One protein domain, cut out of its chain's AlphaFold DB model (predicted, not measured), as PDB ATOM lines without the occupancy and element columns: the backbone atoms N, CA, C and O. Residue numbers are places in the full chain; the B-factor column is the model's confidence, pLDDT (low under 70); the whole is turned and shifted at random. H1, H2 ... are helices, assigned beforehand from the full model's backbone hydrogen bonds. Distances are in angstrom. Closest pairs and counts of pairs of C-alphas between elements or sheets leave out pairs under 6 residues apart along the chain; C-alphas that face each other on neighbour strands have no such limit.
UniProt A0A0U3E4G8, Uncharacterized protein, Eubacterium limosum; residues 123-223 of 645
ATOM      1  N   ASP A 123     107.600 -21.834 -30.284       69.38
ATOM      2  CA  ASP A 123     107.232 -22.552 -29.067       69.38
ATOM      3  C   ASP A 123     106.235 -21.733 -28.237       69.38
ATOM      4  O   ASP A 123     106.603 -20.944 -27.364       69.38
ATOM      5  N   LEU A 124     104.946 -21.920 -28.525       66.38
ATOM      6  CA  LEU A 124     103.848 -21.255 -27.822       66.38
ATOM      7  C   LEU A 124     103.766 -21.647 -26.335       66.38
ATOM      8  O   LEU A 124     103.096 -20.952 -25.574       66.38
ATOM      9  N   LEU A 125     104.457 -22.711 -25.896       64.06
ATOM     10  CA  LEU A 125     104.523 -23.109 -24.483       64.06
ATOM     11  C   LEU A 125     105.431 -22.193 -23.652       64.06
ATOM     12  O   LEU A 125     105.395 -22.245 -22.425       64.06
ATOM     13  N   THR A 126     106.228 -21.345 -24.306       70.69
ATOM     14  CA  THR A 126     107.080 -20.348 -23.640       70.69
ATOM     15  C   THR A 126     106.371 -19.018 -23.371       70.69
ATOM     16  O   THR A 126     106.958 -18.137 -22.742       70.69
ATOM     17  N   LEU A 127     105.116 -18.871 -23.815       71.88
ATOM     18  CA  LEU A 127     104.331 -17.647 -23.659       71.88
ATOM     19  C   LEU A 127     103.861 -17.423 -22.219       71.88
ATOM     20  O   LEU A 127     103.518 -18.352 -21.483       71.88
ATOM     21  N   SER A 128     103.764 -16.154 -21.835       77.44
ATOM     22  CA  SER A 128     103.137 -15.732 -20.589       77.44
ATOM     23  C   SER A 128     101.628 -16.020 -20.597       77.44
ATOM     24  O   SER A 128     100.968 -16.002 -21.639       77.44
ATOM     25  N   ARG A 129     101.032 -16.256 -19.417       74.31
ATOM     26  CA  ARG A 129      99.574 -16.475 -19.286       74.31
ATOM     27  C   ARG A 129      98.739 -15.337 -19.913       74.31
ATOM     28  O   ARG A 129      97.745 -15.633 -20.572       74.31
ATOM     29  N   PRO A 130      99.135 -14.057 -19.793       76.19
ATOM     30  CA  PRO A 130      98.475 -12.979 -20.519       76.19
ATOM     31  C   PRO A 130      98.619 -13.054 -22.048       76.19
ATOM     32  O   PRO A 130      97.673 -12.705 -22.756       76.19
ATOM     33  N   ALA A 131      99.769 -13.478 -22.583       78.19
ATOM     34  CA  ALA A 131      99.971 -13.629 -24.028       78.19
ATOM     35  C   ALA A 131      99.154 -14.787 -24.603       78.19
ATOM     36  O   ALA A 131      98.571 -14.671 -25.681       78.19
ATOM     37  N   ILE A 132      99.026 -15.863 -23.832       75.88
ATOM     38  CA  ILE A 132      98.140 -16.986 -24.125       75.88
ATOM     39  C   ILE A 132      96.680 -16.519 -24.232       75.88
ATOM     40  O   ILE A 132      96.020 -16.784 -25.236       75.88
ATOM     41  N   ASN A 133      96.188 -15.762 -23.249       76.62
ATOM     42  CA  ASN A 133      94.819 -15.240 -23.266       76.62
ATOM     43  C   ASN A 133      94.576 -14.292 -24.452       76.62
ATOM     44  O   ASN A 133      93.547 -14.384 -25.123       76.62
ATOM     45  N   ALA A 134      95.541 -13.417 -24.752       79.25
ATOM     46  CA  ALA A 134      95.472 -12.544 -25.920       79.25
ATOM     47  C   ALA A 134      95.408 -13.355 -27.226       79.25
ATOM     48  O   ALA A 134      94.644 -13.018 -28.127       79.25
ATOM     49  N   TYR A 135      96.162 -14.451 -27.323       83.19
ATOM     50  CA  TYR A 135      96.161 -15.334 -28.487       83.19
ATOM     51  C   TYR A 135      94.828 -16.077 -28.688       83.19
ATOM     52  O   TYR A 135      94.336 -16.139 -29.818       83.19
ATOM     53  N   VAL A 136      94.205 -16.576 -27.614       79.31
ATOM     54  CA  VAL A 136      92.853 -17.173 -27.664       79.31
ATOM     55  C   VAL A 136      91.847 -16.171 -28.211       79.31
ATOM     56  O   VAL A 136      91.100 -16.466 -29.143       79.31
ATOM     57  N   GLU A 137      91.878 -14.955 -27.683       80.19
ATOM     58  CA  GLU A 137      90.958 -13.895 -28.067       80.19
ATOM     59  C   GLU A 137      91.211 -13.405 -29.507       80.19
ATOM     60  O   GLU A 137      90.268 -13.097 -30.238       80.19
ATOM     61  N   ILE A 138      92.465 -13.399 -29.978       83.75
ATOM     62  CA  ILE A 138      92.809 -13.183 -31.395       83.75
ATOM     63  C   ILE A 138      92.178 -14.262 -32.278       83.75
ATOM     64  O   ILE A 138      91.588 -13.927 -33.306       83.75
ATOM     65  N   CYS A 139      92.281 -15.535 -31.888       81.94
ATOM     66  CA  CYS A 139      91.719 -16.652 -32.646       81.94
ATOM     67  C   CYS A 139      90.188 -16.583 -32.685       81.94
ATOM     68  O   CYS A 139      89.609 -16.673 -33.767       81.94
ATOM     69  N   ARG A 140      89.542 -16.312 -31.544       81.50
ATOM     70  CA  ARG A 140      88.089 -16.102 -31.446       81.50
ATOM     71  C   ARG A 140      87.629 -14.968 -32.359       81.50
ATOM     72  O   ARG A 140      86.726 -15.142 -33.175       81.50
ATOM     73  N   ASN A 141      88.301 -13.819 -32.283       81.19
ATOM     74  CA  ASN A 141      87.997 -12.670 -33.130       81.19
ATOM     75  C   ASN A 141      88.252 -12.963 -34.615       81.19
ATOM     76  O   ASN A 141      87.507 -12.467 -35.459       81.19
ATOM     77  N   ALA A 142      89.288 -13.734 -34.957       79.00
ATOM     78  CA  ALA A 142      89.549 -14.145 -36.333       79.00
ATOM     79  C   ALA A 142      88.398 -15.008 -36.856       79.00
ATOM     80  O   ALA A 142      87.869 -14.711 -37.922       79.00
ATOM     81  N   ASP A 143      87.962 -16.005 -36.091       76.38
ATOM     82  CA  ASP A 143      86.896 -16.924 -36.489       76.38
ATOM     83  C   ASP A 143      85.542 -16.207 -36.633       76.38
ATOM     84  O   ASP A 143      84.870 -16.348 -37.658       76.38
ATOM     85  N   GLU A 144      85.176 -15.343 -35.681       77.88
ATOM     86  CA  GLU A 144      83.940 -14.542 -35.730       77.88
ATOM     87  C   GLU A 144      83.936 -13.531 -36.888       77.88
ATOM     88  O   GLU A 144      82.926 -13.332 -37.583       77.88
ATOM     89  N   LYS A 145      85.076 -12.874 -37.127       68.81
ATOM     90  CA  LYS A 145      85.194 -11.828 -38.153       68.81
ATOM     91  C   LYS A 145      85.451 -12.386 -39.554       68.81
ATOM     92  O   LYS A 145      85.093 -11.731 -40.532       68.81
ATOM     93  N   LEU A 146      86.008 -13.592 -39.680       63.31
ATOM     94  CA  LEU A 146      86.100 -14.326 -40.947       63.31
ATOM     95  C   LEU A 146      84.736 -14.908 -41.344       63.31
ATOM     96  O   LEU A 146      84.337 -14.746 -42.498       63.31
ATOM     97  N   ALA A 147      83.967 -15.454 -40.395       60.75
ATOM     98  CA  ALA A 147      82.612 -15.956 -40.648       60.75
ATOM     99  C   ALA A 147      81.644 -14.864 -41.151       60.75
ATOM    100  O   ALA A 147      80.764 -15.125 -41.972       60.75
ATOM    101  N   SER A 148      81.824 -13.619 -40.698       59.62
ATOM    102  CA  SER A 148      81.038 -12.457 -41.143       59.62
ATOM    103  C   SER A 148      81.569 -11.792 -42.426       59.62
ATOM    104  O   SER A 148      80.810 -11.113 -43.121       59.62
ATOM    105  N   ALA A 149      82.837 -12.010 -42.798       55.66
ATOM    106  CA  ALA A 149      83.439 -11.466 -44.020       55.66
ATOM    107  C   ALA A 149      83.089 -12.267 -45.292       55.66
ATOM    108  O   ALA A 149      83.014 -11.679 -46.375       55.66
ATOM    109  N   ASP A 150      82.815 -13.570 -45.174       53.03
ATOM    110  CA  ASP A 150      82.465 -14.439 -46.313       53.03
ATOM    111  C   ASP A 150      81.096 -14.114 -46.947       53.03
ATOM    112  O   ASP A 150      80.821 -14.503 -48.083       53.03
ATOM    113  N   GLN A 151      80.258 -13.306 -46.287       52.75
ATOM    114  CA  GLN A 151      78.989 -12.820 -46.848       52.75
ATOM    115  C   GLN A 151      79.153 -11.622 -47.812       52.75
ATOM    116  O   GLN A 151      78.199 -11.234 -48.488       52.75
ATOM    117  N   GLY A 152      80.351 -11.029 -47.918       50.53
ATOM    118  CA  GLY A 152      80.607  -9.815 -48.700       50.53
ATOM    119  C   GLY A 152      81.524 -10.031 -49.904       50.53
ATOM    120  O   GLY A 152      82.707  -9.700 -49.861       50.53
ATOM    121  N   ALA A 153      80.986 -10.512 -51.025       47.94
ATOM    122  CA  ALA A 153      81.742 -10.598 -52.273       47.94
ATOM    123  C   ALA A 153      82.292  -9.214 -52.713       47.94
ATOM    124  O   ALA A 153      81.535  -8.262 -52.906       47.94
ATOM    125  N   ARG A 154      83.613  -9.147 -52.968       47.16
ATOM    126  CA  ARG A 154      84.361  -8.078 -53.686       47.16
ATOM    127  C   ARG A 154      84.813  -6.810 -52.933       47.16
ATOM    128  O   ARG A 154      84.935  -5.758 -53.562       47.16
ATOM    129  N   LYS A 155      85.187  -6.865 -51.650       51.53
ATOM    130  CA  LYS A 155      85.981  -5.777 -51.026       51.53
ATOM    131  C   LYS A 155      87.313  -6.307 -50.497       51.53
ATOM    132  O   LYS A 155      87.367  -7.374 -49.901       51.53
ATOM    133  N   THR A 156      88.396  -5.575 -50.759       55.84
ATOM    134  CA  THR A 156      89.730  -5.837 -50.202       55.84
ATOM    135  C   THR A 156      89.629  -5.996 -48.683       55.84
ATOM    136  O   THR A 156      89.085  -5.114 -48.015       55.84
ATOM    137  N   ARG A 157      90.118  -7.125 -48.142       63.91
ATOM    138  CA  ARG A 157      90.110  -7.386 -46.694       63.91
ATOM    139  C   ARG A 157      90.809  -6.220 -45.970       63.91
ATOM    140  O   ARG A 157      91.920  -5.859 -46.370       63.91
ATOM    141  N   PRO A 158      90.185  -5.600 -44.949       69.56
ATOM    142  CA  PRO A 158      90.845  -4.592 -44.127       69.56
ATOM    143  C   PRO A 158      92.170  -5.112 -43.554       69.56
ATOM    144  O   PRO A 158      92.322  -6.307 -43.294       69.56
ATOM    145  N   LEU A 159      93.138  -4.207 -43.369       68.19
ATOM    146  CA  LEU A 159      94.487  -4.551 -42.905       68.19
ATOM    147  C   LEU A 159      94.461  -5.282 -41.556       68.19
ATOM    148  O   LEU A 159      95.103  -6.307 -41.393       68.19
ATOM    149  N   GLU A 160      93.639  -4.780 -40.643       72.50
ATOM    150  CA  GLU A 160      93.369  -5.320 -39.311       72.50
ATOM    151  C   GLU A 160      92.866  -6.769 -39.346       72.50
ATOM    152  O   GLU A 160      93.436  -7.631 -38.693       72.50
ATOM    153  N   LEU A 161      91.884  -7.065 -40.203       74.38
ATOM    154  CA  LEU A 161      91.379  -8.423 -40.438       74.38
ATOM    155  C   LEU A 161      92.445  -9.351 -41.038       74.38
ATOM    156  O   LEU A 161      92.471 -10.537 -40.739       74.38
ATOM    157  N   THR A 162      93.331  -8.816 -41.884       76.44
ATOM    158  CA  THR A 162      94.422  -9.596 -42.492       76.44
ATOM    159  C   THR A 162      95.515  -9.921 -41.470       76.44
ATOM    160  O   THR A 162      96.075 -11.014 -41.495       76.44
ATOM    161  N   LEU A 163      95.829  -8.981 -40.577       78.88
ATOM    162  CA  LEU A 163      96.794  -9.179 -39.494       78.88
ATOM    163  C   LEU A 163      96.256 -10.146 -38.443       78.88
ATOM    164  O   LEU A 163      96.988 -11.032 -38.025       78.88
ATOM    165  N   LEU A 164      94.976 -10.028 -38.088       81.88
ATOM    166  CA  LEU A 164      94.288 -10.940 -37.177       81.88
ATOM    167  C   LEU A 164      94.299 -12.386 -37.707       81.88
ATOM    168  O   LEU A 164      94.677 -13.305 -36.992       81.88
ATOM    169  N   ASP A 165      93.984 -12.568 -38.993       80.94
ATOM    170  CA  ASP A 165      94.068 -13.859 -39.693       80.94
ATOM    171  C   ASP A 165      95.510 -14.401 -39.740       80.94
ATOM    172  O   ASP A 165      95.751 -15.586 -39.524       80.94
ATOM    173  N   THR A 166      96.496 -13.524 -39.959       80.94
ATOM    174  CA  THR A 166      97.918 -13.907 -39.965       80.94
ATOM    175  C   THR A 166      98.391 -14.335 -38.572       80.94
ATOM    176  O   THR A 166      99.060 -15.354 -38.449       80.94
ATOM    177  N   LEU A 167      98.013 -13.608 -37.519       83.88
ATOM    178  CA  LEU A 167      98.346 -13.944 -36.133       83.88
ATOM    179  C   LEU A 167      97.706 -15.271 -35.697       83.88
ATOM    180  O   LEU A 167      98.368 -16.077 -35.045       83.88
ATOM    181  N   ALA A 168      96.457 -15.522 -36.096       83.50
ATOM    182  CA  ALA A 168      95.722 -16.733 -35.734       83.50
ATOM    183  C   ALA A 168      96.198 -17.983 -36.495       83.50
ATOM    184  O   ALA A 168      96.358 -19.046 -35.902       83.50
ATOM    185  N   ASN A 169      96.428 -17.876 -37.808       81.62
ATOM    186  CA  ASN A 169      96.539 -19.052 -38.683       81.62
ATOM    187  C   ASN A 169      97.943 -19.314 -39.234       81.62
ATOM    188  O   ASN A 169      98.152 -20.329 -39.898       81.62
ATOM    189  N   LYS A 170      98.908 -18.420 -38.999       82.62
ATOM    190  CA  LYS A 170     100.252 -18.531 -39.579       82.62
ATOM    191  C   LYS A 170     101.331 -18.523 -38.511       82.62
ATOM    192  O   LYS A 170     101.225 -17.786 -37.530       82.62
ATOM    193  N   ASP A 171     102.358 -19.338 -38.714       81.00
ATOM    194  CA  ASP A 171     103.540 -19.413 -37.854       81.00
ATOM    195  C   ASP A 171     104.713 -18.657 -38.503       81.00
ATOM    196  O   ASP A 171     104.935 -18.762 -39.714       81.00
ATOM    197  N   TYR A 172     105.411 -17.844 -37.708       79.06
ATOM    198  CA  TYR A 172     106.525 -16.985 -38.122       79.06
ATOM    199  C   TYR A 172     107.441 -16.697 -36.914       79.06
ATOM    200  O   TYR A 172     106.965 -16.688 -35.782       79.06
ATOM    201  N   PRO A 173     108.747 -16.464 -37.122       73.25
ATOM    202  CA  PRO A 173     109.752 -16.528 -36.053       73.25
ATOM    203  C   PRO A 173     109.571 -15.528 -34.902       73.25
ATOM    204  O   PRO A 173     109.887 -15.861 -33.764       73.25
ATOM    205  N   GLU A 174     109.049 -14.329 -35.158       79.94
ATOM    206  CA  GLU A 174     108.810 -13.323 -34.113       79.94
ATOM    207  C   GLU A 174     107.385 -13.376 -33.530       79.94
ATOM    208  O   GLU A 174     106.957 -12.454 -32.835       79.94
ATOM    209  N   LYS A 175     106.623 -14.450 -33.788       83.00
ATOM    210  CA  LYS A 175     105.222 -14.563 -33.354       83.00
ATOM    211  C   LYS A 175     105.060 -14.496 -31.841       83.00
ATOM    212  O   LYS A 175     104.107 -13.885 -31.367       83.00
ATOM    213  N   ALA A 176     105.983 -15.087 -31.087       79.56
ATOM    214  CA  ALA A 176     105.942 -15.013 -29.631       79.56
ATOM    215  C   ALA A 176     106.115 -13.570 -29.120       79.56
ATOM    216  O   ALA A 176     105.379 -13.143 -28.237       79.56
ATOM    217  N   GLU A 177     107.028 -12.800 -29.719       80.88
ATOM    218  CA  GLU A 177     107.275 -11.398 -29.359       80.88
ATOM    219  C   GLU A 177     106.065 -10.511 -29.684       80.88
ATOM    220  O   GLU A 177     105.634  -9.721 -28.846       80.88
ATOM    221  N   ASP A 178     105.463 -10.701 -30.863       82.12
ATOM    222  CA  ASP A 178     104.252  -9.981 -31.265       82.12
ATOM    223  C   ASP A 178     103.070 -10.277 -30.316       82.12
ATOM    224  O   ASP A 178     102.303  -9.372 -29.988       82.12
ATOM    225  N   LEU A 179     102.912 -11.523 -29.847       84.69
ATOM    226  CA  LEU A 179     101.842 -11.899 -28.912       84.69
ATOM    227  C   LEU A 179     102.060 -11.338 -27.501       84.69
ATOM    228  O   LEU A 179     101.099 -10.887 -26.874       84.69
ATOM    229  N   GLU A 180     103.301 -11.316 -27.015       82.19
ATOM    230  CA  GLU A 180     103.650 -10.677 -25.740       82.19
ATOM    231  C   GLU A 180     103.411  -9.162 -25.791       82.19
ATOM    232  O   GLU A 180     102.794  -8.591 -24.893       82.19
ATOM    233  N   ASP A 181     103.821  -8.499 -26.874       80.12
ATOM    234  CA  ASP A 181     103.607  -7.062 -27.066       80.12
ATOM    235  C   ASP A 181     102.112  -6.702 -27.141       80.12
ATOM    236  O   ASP A 181     101.661  -5.748 -26.498       80.12
ATOM    237  N   ILE A 182     101.306  -7.496 -27.856       80.50
ATOM    238  CA  ILE A 182      99.844  -7.319 -27.885       80.50
ATOM    239  C   ILE A 182      99.247  -7.511 -26.485       80.50
ATOM    240  O   ILE A 182      98.352  -6.758 -26.094       80.50
ATOM    241  N   SER A 183      99.756  -8.478 -25.720       81.62
ATOM    242  CA  SER A 183      99.270  -8.771 -24.374       81.62
ATOM    243  C   SER A 183      99.418  -7.593 -23.416       81.62
ATOM    244  O   SER A 183      98.449  -7.213 -22.758       81.62
ATOM    245  N   TRP A 184     100.587  -6.945 -23.391       79.69
ATOM    246  CA  TRP A 184     100.831  -5.781 -22.531       79.69
ATOM    247  C   TRP A 184      99.826  -4.647 -22.758       79.69
ATOM    248  O   TRP A 184      99.446  -3.952 -21.815       79.69
ATOM    249  N   HIS A 185      99.360  -4.480 -23.995       71.75
ATOM    250  CA  HIS A 185      98.350  -3.480 -24.343       71.75
ATOM    251  C   HIS A 185      96.921  -3.923 -24.057       71.75
ATOM    252  O   HIS A 185      96.090  -3.092 -23.692       71.75
ATOM    253  N   TRP A 186      96.636  -5.215 -24.182       70.31
ATOM    254  CA  TRP A 186      95.336  -5.771 -23.829       70.31
ATOM    255  C   TRP A 186      95.058  -5.673 -22.321       70.31
ATOM    256  O   TRP A 186      93.972  -5.254 -21.925       70.31
ATOM    257  N   ILE A 187      96.064  -5.943 -21.479       68.75
ATOM    258  CA  ILE A 187      95.968  -5.793 -20.013       68.75
ATOM    259  C   ILE A 187      95.626  -4.345 -19.613       68.75
ATOM    260  O   ILE A 187      94.965  -4.121 -18.604       68.75
ATOM    261  N   ALA A 188      96.008  -3.351 -20.423       66.56
ATOM    262  CA  ALA A 188      95.664  -1.942 -20.215       66.56
ATOM    263  C   ALA A 188      94.211  -1.580 -20.617       66.56
ATOM    264  O   ALA A 188      93.904  -0.402 -20.814       66.56
ATOM    265  N   ASN A 189      93.315  -2.572 -20.715       61.84
ATOM    266  CA  ASN A 189      91.892  -2.453 -21.061       61.84
ATOM    267  C   ASN A 189      91.605  -1.952 -22.494       61.84
ATOM    268  O   ASN A 189      90.525  -1.428 -22.780       61.84
ATOM    269  N   GLU A 190      92.550  -2.121 -23.426       63.34
ATOM    270  CA  GLU A 190      92.311  -1.856 -24.847       63.34
ATOM    271  C   GLU A 190      91.803  -3.113 -25.575       63.34
ATOM    272  O   GLU A 190      92.378  -4.193 -25.463       63.34
ATOM    273  N   ASP A 191      90.742  -2.970 -26.379       75.50
ATOM    274  CA  ASP A 191      90.268  -4.030 -27.284       75.50
ATOM    275  C   ASP A 191      91.405  -4.477 -28.222       75.50
ATOM    276  O   ASP A 191      91.977  -3.658 -28.948       75.50
ATOM    277  N   ILE A 192      91.696  -5.785 -28.238       75.94
ATOM    278  CA  ILE A 192      92.748  -6.427 -29.047       75.94
ATOM    279  C   ILE A 192      92.672  -6.008 -30.516       75.94
ATOM    280  O   ILE A 192      93.691  -5.770 -31.166       75.94
ATOM    281  N   THR A 193      91.459  -5.866 -31.037       72.94
ATOM    282  CA  THR A 193      91.188  -5.416 -32.403       72.94
ATOM    283  C   THR A 193      91.761  -4.015 -32.638       72.94
ATOM    284  O   THR A 193      92.538  -3.790 -33.569       72.94
ATOM    285  N   ASN A 194      91.478  -3.083 -31.722       74.75
ATOM    286  CA  ASN A 194      92.009  -1.724 -31.766       74.75
ATOM    287  C   ASN A 194      93.529  -1.688 -31.551       74.75
ATOM    288  O   ASN A 194      94.209  -0.904 -32.217       74.75
ATOM    289  N   THR A 195      94.071  -2.546 -30.686       78.56
ATOM    290  CA  THR A 195      95.520  -2.695 -30.472       78.56
ATOM    291  C   THR A 195      96.224  -3.114 -31.761       78.56
ATOM    292  O   THR A 195      97.150  -2.433 -32.209       78.56
ATOM    293  N   ILE A 196      95.728  -4.157 -32.435       78.75
ATOM    294  CA  ILE A 196      96.249  -4.627 -33.729       78.75
ATOM    295  C   ILE A 196      96.110  -3.540 -34.796       78.75
ATOM    296  O   ILE A 196      97.020  -3.328 -35.596       78.75
ATOM    297  N   LYS A 197      95.006  -2.793 -34.807       76.56
ATOM    298  CA  LYS A 197      94.803  -1.680 -35.742       76.56
ATOM    299  C   LYS A 197      95.807  -0.544 -35.545       76.56
ATOM    300  O   LYS A 197      96.298  -0.003 -36.535       76.56
ATOM    301  N   LYS A 198      96.106  -0.178 -34.294       74.56
ATOM    302  CA  LYS A 198      97.083   0.870 -33.944       74.56
ATOM    303  C   LYS A 198      98.516   0.424 -34.240       74.56
ATOM    304  O   LYS A 198      99.283   1.191 -34.816       74.56
ATOM    305  N   ARG A 199      98.869  -0.813 -33.869       71.69
ATOM    306  CA  ARG A 199     100.233  -1.365 -33.970       71.69
ATOM    307  C   ARG A 199     100.515  -2.119 -35.265       71.69
ATOM    308  O   ARG A 199     101.649  -2.512 -35.488       71.69
ATOM    309  N   GLY A 200      99.544  -2.282 -36.158       68.50
ATOM    310  CA  GLY A 200      99.627  -3.215 -37.287       68.50
ATOM    311  C   GLY A 200     100.759  -3.007 -38.301       68.50
ATOM    312  O   GLY A 200     100.968  -3.877 -39.134       68.50
ATOM    313  N   ILE A 201     101.481  -1.882 -38.264       58.19
ATOM    314  CA  ILE A 201     102.696  -1.645 -39.072       58.19
ATOM    315  C   ILE A 201     103.976  -2.011 -38.294       58.19
ATOM    316  O   ILE A 201     105.000  -2.303 -38.903       58.19
ATOM    317  N   LEU A 202     103.912  -1.984 -36.962       62.47
ATOM    318  CA  LEU A 202     105.010  -2.284 -36.041       62.47
ATOM    319  C   LEU A 202     105.103  -3.776 -35.694       62.47
ATOM    320  O   LEU A 202     106.186  -4.224 -35.343       62.47
ATOM    321  N   LEU A 203     104.006  -4.530 -35.828       78.06
ATOM    322  CA  LEU A 203     104.004  -5.984 -35.634       78.06
ATOM    323  C   LEU A 203     104.828  -6.682 -36.719       78.06
ATOM    324  O   LEU A 203     104.673  -6.389 -37.910       78.06
ATOM    325  N   ASN A 204     105.647  -7.658 -36.345       77.56
ATOM    326  CA  ASN A 204     106.423  -8.449 -37.298       77.56
ATOM    327  C   ASN A 204     105.520  -9.252 -38.250       77.56
ATOM    328  O   ASN A 204     105.830  -9.357 -39.443       77.56
ATOM    329  N   ALA A 205     104.335  -9.676 -37.796       77.12
ATOM    330  CA  ALA A 205     103.261 -10.266 -38.603       77.12
ATOM    331  C   ALA A 205     102.944  -9.462 -39.880       77.12
ATOM    332  O   ALA A 205     102.591 -10.020 -40.925       77.12
ATOM    333  N   ALA A 206     103.107  -8.135 -39.829       72.88
ATOM    334  CA  ALA A 206     102.887  -7.228 -40.950       72.88
ATOM    335  C   ALA A 206     103.770  -7.559 -42.159       72.88
ATOM    336  O   ALA A 206     103.282  -7.512 -43.294       72.88
ATOM    337  N   ARG A 207     105.031  -7.954 -41.925       71.38
ATOM    338  CA  ARG A 207     106.005  -8.343 -42.967       71.38
ATOM    339  C   ARG A 207     105.551  -9.575 -43.745       71.38
ATOM    340  O   ARG A 207     105.841  -9.708 -44.935       71.38
ATOM    341  N   TYR A 208     104.804 -10.439 -43.073       70.69
ATOM    342  CA  TYR A 208     104.327 -11.713 -43.593       70.69
ATOM    343  C   TYR A 208     102.891 -11.643 -44.141       70.69
ATOM    344  O   TYR A 208     102.422 -12.570 -44.805       70.69
ATOM    345  N   SER A 209     102.204 -10.511 -43.958       68.56
ATOM    346  CA  SER A 209     100.868 -10.279 -44.509       68.56
ATOM    347  C   SER A 209     100.915  -9.878 -46.000       68.56
ATOM    348  O   SER A 209     101.525  -8.884 -46.407       68.56
ATOM    349  N   GLY A 210     100.238 -10.647 -46.862       61.47
ATOM    350  CA  GLY A 210     100.320 -10.488 -48.327       61.47
ATOM    351  C   GLY A 210      99.830  -9.133 -48.865       61.47
ATOM    352  O   GLY A 210     100.395  -8.600 -49.821       61.47
ATOM    353  N   ASN A 211      98.823  -8.524 -48.224       61.00
ATOM    354  CA  ASN A 211      98.310  -7.201 -48.606       61.00
ATOM    355  C   ASN A 211      99.323  -6.076 -48.342       61.00
ATOM    356  O   ASN A 211      99.374  -5.103 -49.093       61.00
ATOM    357  N   LEU A 212     100.126  -6.182 -47.284       57.69
ATOM    358  CA  LEU A 212     101.097  -5.161 -46.884       57.69
ATOM    359  C   LEU A 212     102.365  -5.283 -47.735       57.69
ATOM    360  O   LEU A 212     102.838  -4.270 -48.234       57.69
ATOM    361  N   ARG A 213     102.787  -6.515 -48.059       55.34
ATOM    362  CA  ARG A 213     103.826  -6.814 -49.065       55.34
ATOM    363  C   ARG A 213     103.520  -6.199 -50.438       55.34
ATOM    364  O   ARG A 213     104.380  -5.542 -51.009       55.34
ATOM    365  N   MET A 214     102.284  -6.332 -50.931       57.91
ATOM    366  CA  MET A 214     101.838  -5.708 -52.192       57.91
ATOM    367  C   MET A 214     101.789  -4.172 -52.124       57.91
ATOM    368  O   MET A 214     102.140  -3.505 -53.092       57.91
ATOM    369  N   ASN A 215     101.368  -3.587 -50.995       53.09
ATOM    370  CA  ASN A 215     101.361  -2.127 -50.814       53.09
ATOM    371  C   ASN A 215     102.777  -1.546 -50.622       53.09
ATOM    372  O   ASN A 215     103.002  -0.403 -51.016       53.09
ATOM    373  N   LEU A 216     103.707  -2.312 -50.041       49.00
ATOM    374  CA  LEU A 216     105.114  -1.953 -49.854       49.00
ATOM    375  C   LEU A 216     105.872  -2.028 -51.189       49.00
ATOM    376  O   LEU A 216     106.479  -1.043 -51.595       49.00
ATOM    377  N   ALA A 217     105.691  -3.115 -51.947       53.31
ATOM    378  CA  ALA A 217     106.232  -3.262 -53.300       53.31
ATOM    379  C   ALA A 217     105.674  -2.208 -54.282       53.31
ATOM    380  O   ALA A 217     106.414  -1.645 -55.084       53.31
ATOM    381  N   ALA A 218     104.379  -1.871 -54.196       52.91
ATOM    382  CA  ALA A 218     103.772  -0.817 -55.019       52.91
ATOM    383  C   ALA A 218     104.223   0.608 -54.634       52.91
ATOM    384  O   ALA A 218     104.146   1.518 -55.464       52.91
ATOM    385  N   ALA A 219     104.668   0.831 -53.393       49.25
ATOM    386  CA  ALA A 219     105.263   2.096 -52.960       49.25
ATOM    387  C   ALA A 219     106.716   2.227 -53.449       49.25
ATOM    388  O   ALA A 219     107.107   3.297 -53.917       49.25
ATOM    389  N   GLU A 220     107.475   1.130 -53.438       47.06
ATOM    390  CA  GLU A 220     108.829   1.051 -54.001       47.06
ATOM    391  C   GLU A 220     108.836   1.208 -55.535       47.06
ATOM    392  O   GLU A 220     109.685   1.911 -56.083       47.06
ATOM    393  N   GLU A 221     107.845   0.660 -56.251       45.31
ATOM    394  CA  GLU A 221     107.726   0.817 -57.712       45.31
ATOM    395  C   GLU A 221     107.334   2.251 -58.134       45.31
ATOM    396  O   GLU A 221     107.784   2.747 -59.171       45.31
ATOM    397  N   ARG A 222     106.544   2.963 -57.314       46.50
ATOM    398  CA  ARG A 222     106.181   4.379 -57.541       46.50
ATOM    399  C   ARG A 222     107.337   5.344 -57.291       46.50
ATOM    400  O   ARG A 222     107.398   6.375 -57.951       46.50
ATOM    401  N   ALA A 223     108.265   5.004 -56.400       41.69
ATOM    402  CA  ALA A 223     109.481   5.787 -56.183       41.69
ATOM    403  C   ALA A 223     110.461   5.715 -57.377       41.69
ATOM    404  O   ALA A 223     111.315   6.584 -57.523       41.69
TER     405      ALA A 223
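AT A GLANCE: This is residues 123 to 223 of the 645 residues of an uncharacterized protein of Eubacterium limosum (UniProt A0A0U3E4G8). A small knot of crossed helices has H2 in its middle, with H1, H4 and H5 packed round it and H3 set across residues 130 to 135 of H1. H6 leads away from one end of H2; its residues 217 to 223 stick out, as do residues 150 to 155 after H1. The printed part has 101 residues with six named helices, H1 to H6 in order, and no named strand: all helix. It is compact, with a radius of gyration of the C-alphas of 14.1 A and spans of 43 by 33 by 24 A.

HOW THE PARTS SIT: Start at H1, residues 129 to 149; it touches the hub, H2, residues 159 to 169, at a steep tilt of 62 degrees, opposite ways, where the closest C-alphas, of Cys 139 and Ala 168, are 5.1 A apart. With residues 130 to 135 alone H1 touches H3, residues 175 to 187, about perpendicular at 87 degrees; the closest C-alphas are Ala 131 and Ser 183, 4.9 A. Next, H4, residues 192 to 199, touches H2, closest at C-alphas 160 and 197, 5.3 A. H5, residues 205 to 208, touches H2, closest at C-alphas 163 and 206, 6.6 A. H6, residues 210 to 223, only just touches H2, only at their ends, with 3 pairs of C-alphas within 8 A, the closest Leu 159 and Asn 211, 7.4 A. In H1, H2, H4 and H6 every O i to N i+4 pair is within hydrogen-bond range, in H3 8 of 9; H5 is too short for one.

IN THESE COORDINATES: Find C-alpha 129 at (99.574, -16.475, -19.286); from there H1 runs 30.0 A. H2 spans 15.2 A and H3 18.5 A. H6 runs 20.3 A to C-alpha 223 at (109.481, 5.787, -56.183).

THE WHOLE: The C-alphas of Arg 129 and Ala 223 are farthest apart, 44.2 A. The printed part has no cut and no long link. Confidence is under 70 at 40 residues, among them 145 to 159 and 209 to 223.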